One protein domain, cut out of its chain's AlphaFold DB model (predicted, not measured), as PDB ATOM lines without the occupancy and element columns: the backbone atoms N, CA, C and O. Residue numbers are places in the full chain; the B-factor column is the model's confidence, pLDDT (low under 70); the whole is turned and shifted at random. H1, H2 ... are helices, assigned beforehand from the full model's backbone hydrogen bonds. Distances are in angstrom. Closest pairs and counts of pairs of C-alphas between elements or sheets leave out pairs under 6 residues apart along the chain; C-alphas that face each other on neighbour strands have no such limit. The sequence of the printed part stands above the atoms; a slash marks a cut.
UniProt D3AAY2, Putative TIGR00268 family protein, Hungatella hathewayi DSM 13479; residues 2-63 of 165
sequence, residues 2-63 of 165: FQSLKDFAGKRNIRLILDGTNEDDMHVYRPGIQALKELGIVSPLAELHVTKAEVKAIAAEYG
ATOM      1  N   PHE A   2     168.360 137.240 174.473       77.69
ATOM      2  CA  PHE A   2     168.085 137.155 173.027       77.69
ATOM      3  C   PHE A   2     168.887 138.145 172.162       77.69
ATOM      4  O   PHE A   2     169.313 137.782 171.070       77.69
ATOM      5  N   GLN A   3     169.190 139.347 172.668       78.62
ATOM      6  CA  GLN A   3     170.082 140.289 171.977       78.62
ATOM      7  C   GLN A   3     171.489 139.703 171.776       78.62
ATOM      8  O   GLN A   3     172.002 139.690 170.665       78.62
ATOM      9  N   SER A   4     172.078 139.116 172.822       82.31
ATOM     10  CA  SER A   4     173.396 138.472 172.747       82.31
ATOM     11  C   SER A   4     173.419 137.304 171.752       82.31
ATOM     12  O   SER A   4     174.421 137.088 171.070       82.31
ATOM     13  N   LEU A   5     172.307 136.565 171.639       83.94
ATOM     14  CA  LEU A   5     172.132 135.501 170.648       83.94
ATOM     15  C   LEU A   5     172.093 136.067 169.217       83.94
ATOM     16  O   LEU A   5     172.741 135.522 168.324       83.94
ATOM     17  N   LYS A   6     171.383 137.183 169.009       84.12
ATOM     18  CA  LYS A   6     171.326 137.897 167.725       84.12
ATOM     19  C   LYS A   6     172.693 138.444 167.317       84.12
ATOM     20  O   LYS A   6     173.103 138.266 166.172       84.12
ATOM     21  N   ASP A   7     173.441 139.010 168.259       86.06
ATOM     22  CA  ASP A   7     174.801 139.498 168.018       86.06
ATOM     23  C   ASP A   7     175.751 138.348 167.642       86.06
ATOM     24  O   ASP A   7     176.573 138.475 166.732       86.06
ATOM     25  N   PHE A   8     175.632 137.196 168.314       88.44
ATOM     26  CA  PHE A   8     176.381 135.986 167.969       88.44
ATOM     27  C   PHE A   8     176.038 135.480 166.563       88.44
ATOM     28  O   PHE A   8     176.946 135.180 165.784       88.44
ATOM     29  N   ALA A   9     174.748 135.416 166.223       89.31
ATOM     30  CA  ALA A   9     174.289 135.010 164.900       89.31
ATOM     31  C   ALA A   9     174.841 135.938 163.808       89.31
ATOM     32  O   ALA A   9     175.392 135.451 162.821       89.31
ATOM     33  N   GLY A  10     174.811 137.256 164.041       89.31
ATOM     34  CA  GLY A  10     175.408 138.254 163.152       89.31
ATOM     35  C   GLY A  10     176.906 138.026 162.931       89.31
ATOM     36  O   GLY A  10     177.358 137.956 161.791       89.31
ATOM     37  N   LYS A  11     177.675 137.797 164.005       93.12
ATOM     38  CA  LYS A  11     179.120 137.484 163.920       93.12
ATOM     39  C   LYS A  11     179.423 136.190 163.160       93.12
ATOM     40  O   LYS A  11     180.518 136.040 162.624       93.12
ATOM     41  N   ARG A  12     178.489 135.239 163.142       92.31
ATOM     42  CA  ARG A  12     178.627 133.935 162.472       92.31
ATOM     43  C   ARG A  12     177.937 133.876 161.112       92.31
ATOM     44  O   ARG A  12     177.912 132.809 160.506       92.31
ATOM     45  N   ASN A  13     177.407 135.000 160.629       92.44
ATOM     46  CA  ASN A  13     176.654 135.088 159.380       92.44
ATOM     47  C   ASN A  13     175.458 134.110 159.321       92.44
ATOM     48  O   ASN A  13     175.089 133.591 158.264       92.44
ATOM     49  N   ILE A  14     174.865 133.832 160.485       92.06
ATOM     50  CA  ILE A  14     173.661 133.018 160.632       92.06
ATOM     51  C   ILE A  14     172.466 133.929 160.356       92.06
ATOM     52  O   ILE A  14     172.257 134.925 161.045       92.06
ATOM     53  N   ARG A  15     171.690 133.584 159.327       89.38
ATOM     54  CA  ARG A  15     170.581 134.411 158.826       89.38
ATOM     55  C   ARG A  15     169.260 134.199 159.555       89.38
ATOM     56  O   ARG A  15     168.396 135.063 159.482       89.38
ATOM     57  N   LEU A  16     169.097 133.055 160.212       89.38
ATOM     58  CA  LEU A  16     167.838 132.655 160.824       89.38
ATOM     59  C   LEU A  16     168.095 132.075 162.208       89.38
ATOM     60  O   LEU A  16     168.959 131.215 162.378       89.38
ATOM     61  N   ILE A  17     167.330 132.555 163.181       91.44
ATOM     62  CA  ILE A  17     167.308 132.035 164.542       91.44
ATOM     63  C   ILE A  17     165.912 131.479 164.765       91.44
ATOM     64  O   ILE A  17     164.928 132.186 164.544       91.44
ATOM     65  N   LEU A  18     165.855 130.223 165.195       92.31
ATOM     66  CA  LEU A  18     164.622 129.549 165.567       92.31
ATOM     67  C   LEU A  18     164.614 129.334 167.078       92.31
ATOM     68  O   LEU A  18     165.656 129.005 167.653       92.31
ATOM     69  N   ASP A  19     163.458 129.488 167.709       91.81
ATOM     70  CA  ASP A  19     163.252 129.094 169.098       91.81
ATOM     71  C   ASP A  19     162.190 127.983 169.225       91.81
ATOM     72  O   ASP A  19     161.612 127.517 168.243       91.81
ATOM     73  N   GLY A  20     161.994 127.501 170.452       89.50
ATOM     74  CA  GLY A  20     161.120 126.366 170.759       89.50
ATOM     75  C   GLY A  20     159.721 126.738 171.256       89.50
ATOM     76  O   GLY A  20     159.046 125.860 171.796       89.50
ATOM     77  N   THR A  21     159.299 128.005 171.152       90.50
ATOM     78  CA  THR A  21     157.948 128.434 171.551       90.50
ATOM     79  C   THR A  21     156.896 127.673 170.738       90.50
ATOM     80  O   THR A  21     156.953 127.656 169.511       90.50
ATOM     81  N   ASN A  22     155.959 127.024 171.437       92.75
ATOM     82  CA  ASN A  22     154.849 126.234 170.880       92.75
ATOM     83  C   ASN A  22     153.496 126.940 171.105       92.75
ATOM     84  O   ASN A  22     153.444 127.955 171.795       92.75
ATOM     85  N   GLU A  23     152.410 126.408 170.542       93.38
ATOM     86  CA  GLU A  23     151.068 127.011 170.615       93.38
ATOM     87  C   GLU A  23     150.583 127.221 172.057       93.38
ATOM     88  O   GLU A  23     150.093 128.296 172.392       93.38
ATOM     89  N   ASP A  24     150.775 126.247 172.951       86.81
ATOM     90  CA  ASP A  24     150.329 126.371 174.347       86.81
ATOM     91  C   ASP A  24     151.031 127.521 175.087       86.81
ATOM     92  O   ASP A  24     150.458 128.129 175.992       86.81
ATOM     93  N   ASP A  25     152.266 127.851 174.694       85.94
ATOM     94  CA  ASP A  25     153.029 128.951 175.282       85.94
ATOM     95  C   ASP A  25     152.436 130.331 174.938       85.94
ATOM     96  O   ASP A  25     152.711 131.294 175.656       85.94
ATOM     97  N   MET A  26     151.606 130.429 173.890       84.56
ATOM     98  CA  MET A  26     150.913 131.660 173.482       84.56
ATOM     99  C   MET A  26     149.724 132.003 174.388       84.56
ATOM    100  O   MET A  26     149.312 133.162 174.447       84.56
ATOM    101  N   HIS A  27     149.195 131.015 175.116       83.69
ATOM    102  CA  HIS A  27     148.014 131.147 175.981       83.69
ATOM    103  C   HIS A  27     148.366 131.367 177.459       83.69
ATOM    104  O   HIS A  27     147.488 131.413 178.318       83.69
ATOM    105  N   VAL A  28     149.655 131.515 177.772       77.56
ATOM    106  CA  VAL A  28     150.166 131.792 179.121       77.56
ATOM    107  C   VAL A  28     151.047 133.036 179.110       77.56
ATOM    108  O   VAL A  28     151.707 133.344 178.120       77.56
ATOM    109  N   TYR A  29     151.092 133.768 180.226       70.56
ATOM    110  CA  TYR A  29     151.935 134.959 180.316       70.56
ATOM    111  C   TYR A  29     153.421 134.591 180.179       70.56
ATOM    112  O   TYR A  29     154.020 133.987 181.070       70.56
ATOM    113  N   ARG A  30     154.022 134.967 179.044       77.19
ATOM    114  CA  ARG A  30     155.453 134.819 178.766       77.19
ATOM    115  C   ARG A  30     156.023 136.096 178.154       77.19
ATOM    116  O   ARG A  30     156.035 136.237 176.931       77.19
ATOM    117  N   PRO A  31     156.586 137.003 178.970       73.19
ATOM    118  CA  PRO A  31     157.113 138.281 178.484       73.19
ATOM    119  C   PRO A  31     158.247 138.110 177.457       73.19
ATOM    120  O   PRO A  31     158.463 138.972 176.610       73.19
ATOM    121  N   GLY A  32     158.938 136.963 177.470       78.06
ATOM    122  CA  GLY A  32     159.977 136.635 176.492       78.06
ATOM    123  C   GLY A  32     159.484 136.513 175.044       78.06
ATOM    124  O   GLY A  32     160.282 136.737 174.138       78.06
ATOM    125  N   ILE A  33     158.197 136.219 174.807       83.12
ATOM    126  CA  ILE A  33     157.642 136.057 173.450       83.12
ATOM    127  C   ILE A  33     157.675 137.378 172.677       83.12
ATOM    128  O   ILE A  33     157.983 137.401 171.485       83.12
ATOM    129  N   GLN A  34     157.415 138.498 173.354       81.31
ATOM    130  CA  GLN A  34     157.500 139.813 172.725       81.31
ATOM    131  C   GLN A  34     158.933 140.119 172.264       81.31
ATOM    132  O   GLN A  34     159.138 140.548 171.130       81.31
ATOM    133  N   ALA A  35     159.931 139.806 173.095       82.75
ATOM    134  CA  ALA A  35     161.335 140.007 172.750       82.75
ATOM    135  C   ALA A  35     161.781 139.152 171.548       82.75
ATOM    136  O   ALA A  35     162.581 139.614 170.735       82.75
ATOM    137  N   LEU A  36     161.263 137.924 171.403       86.00
ATOM    138  CA  LEU A  36     161.523 137.084 170.225       86.00
ATOM    139  C   LEU A  36     161.040 137.774 168.940       86.00
ATOM    140  O   LEU A  36     161.814 137.897 167.987       86.00
ATOM    141  N   LYS A  37     159.807 138.305 168.954       82.62
ATOM    142  CA  LYS A  37     159.218 139.038 167.820       82.62
ATOM    143  C   LYS A  37     160.014 140.291 167.463       82.62
ATOM    144  O   LYS A  37     160.366 140.476 166.302       82.62
ATOM    145  N   GLU A  38     160.343 141.123 168.450       85.00
ATOM    146  CA  GLU A  38     161.119 142.358 168.246       85.00
ATOM    147  C   GLU A  38     162.512 142.082 167.659       85.00
ATOM    148  O   GLU A  38     163.052 142.870 166.878       85.00
ATOM    149  N   LEU A  39     163.098 140.932 167.996       84.75
ATOM    150  CA  LEU A  39     164.414 140.536 167.512       84.75
ATOM    151  C   LEU A  39     164.379 139.775 166.184       84.75
ATOM    152  O   LEU A  39     165.455 139.544 165.624       84.75
ATOM    153  N   GLY A  40     163.197 139.468 165.645       86.06
ATOM    154  CA  GLY A  40     163.034 138.686 164.417       86.06
ATOM    155  C   GLY A  40     163.447 137.222 164.584       86.06
ATOM    156  O   GLY A  40     163.921 136.606 163.631       86.06
ATOM    157  N   ILE A  41     163.340 136.688 165.803       91.19
ATOM    158  CA  ILE A  41     163.527 135.263 166.080       91.19
ATOM    159  C   ILE A  41     162.209 134.559 165.751       91.19
ATOM    160  O   ILE A  41     161.147 135.012 166.172       91.19
ATOM    161  N   VAL A  42     162.288 133.476 164.980       92.31
ATOM    162  CA  VAL A  42     161.120 132.772 164.436       92.31
ATOM    163  C   VAL A  42     160.742 131.610 165.350       92.31
ATOM    164  O   VAL A  42     161.607 130.839 165.771       92.31
ATOM    165  N   SER A  43     159.445 131.467 165.614       93.94
ATOM    166  CA  SER A  43     158.875 130.434 166.485       93.94
ATOM    167  C   SER A  43     158.038 129.457 165.653       93.94
ATOM    168  O   SER A  43     156.810 129.520 165.689       93.94
ATOM    169  N   PRO A  44     158.661 128.552 164.873       93.81
ATOM    170  CA  PRO A  44     157.952 127.779 163.852       93.81
ATOM    171  C   PRO A  44     156.871 126.861 164.431       93.81
ATOM    172  O   PRO A  44     155.861 126.621 163.781       93.81
ATOM    173  N   LEU A  45     157.056 126.357 165.656       94.50
ATOM    174  CA  LEU A  45     156.059 125.512 166.315       94.50
ATOM    175  C   LEU A  45     154.797 126.315 166.656       94.50
ATOM    176  O   LEU A  45     153.701 125.853 166.373       94.50
ATOM    177  N   ALA A  46     154.941 127.527 167.198       92.56
ATOM    178  CA  ALA A  46     153.810 128.419 167.448       92.56
ATOM    179  C   ALA A  46     153.166 128.940 166.149       92.56
ATOM    180  O   ALA A  46     151.947 129.003 166.059       92.56
ATOM    181  N   GLU A  47     153.953 129.271 165.119       92.81
ATOM    182  CA  GLU A  47     153.422 129.718 163.816       92.81
ATOM    183  C   GLU A  47     152.585 128.646 163.105       92.81
ATOM    184  O   GLU A  47     151.658 128.972 162.367       92.81
ATOM    185  N   LEU A  48     152.905 127.372 163.336       95.19
ATOM    186  CA  LEU A  48     152.184 126.221 162.794       95.19
ATOM    187  C   LEU A  48     151.127 125.665 163.759       95.19
ATOM    188  O   LEU A  48     150.585 124.593 163.499       95.19
ATOM    189  N   HIS A  49     150.839 126.365 164.860       94.56
ATOM    190  CA  HIS A  49     149.888 125.948 165.894       94.56
ATOM    191  C   HIS A  49     150.179 124.572 166.512       94.56
ATOM    192  O   HIS A  49     149.274 123.877 166.972       94.56
ATOM    193  N   VAL A  50     151.453 124.175 166.551       94.19
ATOM    194  CA  VAL A  50     151.888 122.911 167.144       94.19
ATOM    195  C   VAL A  50     151.846 123.037 168.660       94.19
ATOM    196  O   VAL A  50     152.579 123.824 169.262       94.19
ATOM    197  N   THR A  51     151.014 122.218 169.285       92.69
ATOM    198  CA  THR A  51     150.872 122.114 170.738       92.69
ATOM    199  C   THR A  51     152.039 121.355 171.366       92.69
ATOM    200  O   THR A  51     152.733 120.550 170.744       92.69
ATOM    201  N   LYS A  52     152.248 121.534 172.666       87.50
ATOM    202  CA  LYS A  52     153.219 120.802 173.483       87.50
ATOM    203  C   LYS A  52     152.999 119.289 173.441       87.50
ATOM    204  O   LYS A  52     153.964 118.531 173.563       87.50
ATOM    205  N   ALA A  53     151.750 118.844 173.304       87.44
ATOM    206  CA  ALA A  53     151.428 117.431 173.134       87.44
ATOM    207  C   ALA A  53     151.966 116.905 171.794       87.44
ATOM    208  O   ALA A  53     152.639 115.873 171.768       87.44
ATOM    209  N   GLU A  54     151.761 117.653 170.712       91.19
ATOM    210  CA  GLU A  54     152.270 117.314 169.381       91.19
ATOM    211  C   GLU A  54     153.798 117.392 169.319       91.19
ATOM    212  O   GLU A  54     154.421 116.477 168.793       91.19
ATOM    213  N   VAL A  55     154.429 118.389 169.954       89.75
ATOM    214  CA  VAL A  55     155.899 118.453 170.082       89.75
ATOM    215  C   VAL A  55     156.456 117.168 170.700       89.75
ATOM    216  O   VAL A  55     157.465 116.639 170.234       89.75
ATOM    217  N   LYS A  56     155.804 116.638 171.743       85.38
ATOM    218  CA  LYS A  56     156.215 115.373 172.369       85.38
ATOM    219  C   LYS A  56     155.984 114.169 171.461       85.38
ATOM    220  O   LYS A  56     156.830 113.280 171.451       85.38
ATOM    221  N   ALA A  57     154.873 114.137 170.727       87.81
ATOM    222  CA  ALA A  57     154.575 113.067 169.777       87.81
ATOM    223  C   ALA A  57     155.617 113.027 168.647       87.81
ATOM    224  O   ALA A  57     156.216 111.981 168.415       87.81
ATOM    225  N   ILE A  58     155.921 114.184 168.050       88.00
ATOM    226  CA  ILE A  58     156.966 114.355 167.032       88.00
ATOM    227  C   ILE A  58     158.323 113.912 167.596       88.00
ATOM    228  O   ILE A  58     159.024 113.102 166.994       88.00
ATOM    229  N   ALA A  59     158.699 114.386 168.787       86.50
ATOM    230  CA  ALA A  59     159.960 113.995 169.418       86.50
ATOM    231  C   ALA A  59     160.053 112.477 169.661       86.50
ATOM    232  O   ALA A  59     161.120 111.896 169.465       86.50
ATOM    233  N   ALA A  60     158.953 111.835 170.064       83.81
ATOM    234  CA  ALA A  60     158.899 110.390 170.256       83.81
ATOM    235  C   ALA A  60     159.040 109.624 168.929       83.81
ATOM    236  O   ALA A  60     159.789 108.650 168.881       83.81
ATOM    237  N   GLU A  61     158.389 110.087 167.858       88.38
ATOM    238  CA  GLU A  61     158.486 109.502 166.514       88.38
ATOM    239  C   GLU A  61     159.927 109.524 165.983       88.38
ATOM    240  O   GLU A  61     160.415 108.528 165.450       88.38
ATOM    241  N   TYR A  62     160.657 110.616 166.222       85.38
ATOM    242  CA  TYR A  62     162.071 110.742 165.856       85.38
ATOM    243  C   TYR A  62     163.044 110.064 166.840       85.38
ATOM    244  O   TYR A  62     164.260 110.200 166.695       85.38
ATOM    245  N   GLY A  63     162.550 109.355 167.860       82.00
ATOM    246  CA  GLY A  63     163.391 108.691 168.862       82.00
ATOM    247  C   GLY A  63     164.187 109.659 169.749       82.00
ATOM    248  O   GLY A  63     165.209 109.286 170.329       82.00
TER     249      GLY A  63
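What this domain is: This is residues 2 to 63 of the 165 residues of the protein "Putative TIGR00268 family protein" of Hungatella hathewayi DSM 13479 (UniProt D3AAY2). A flat, open loop of chain with H2, H3 and H4 round it has H1 at one end, packed on H3, and H5 at the opposite end, near H2. The 62 residues, with five named helices, H1 to H5 in order, and no named strand, are all helix in class and loose, radius of gyration of the C-alphas 13.2 A, spanning 35 by 29 by 15 A.

How they stand to each other: Start at H1, residues 2 to 11, which touches H3, residues 32 to 39; the closest C-alphas, Phe 2 and Leu 36, are 7.1 A apart. H2, residues 23 to 27, touches H4, residues 44 to 47, closest at C-alphas 23 and 46, 4.4 A. H5, residues 52 to 61, is close to but not clearly touching H2. Every O i to N i+4 pair is within hydrogen-bond range in H1, H3 and H5; H2 has 0 of 1, but 2 of 2 O i to N i+3 pairs; H4 is too short.

Where its parts are: Find C-alpha 2 at (168.085, 137.155, 173.027); H1 runs 14.3 A from there. H5, also 14.3 A, ends at C-alpha 61, (158.486, 109.502, 166.514).

The domain as a whole: The link H1 to H2 is long. The printed part has no cut, and no printed residue is under 70 in pLDDT.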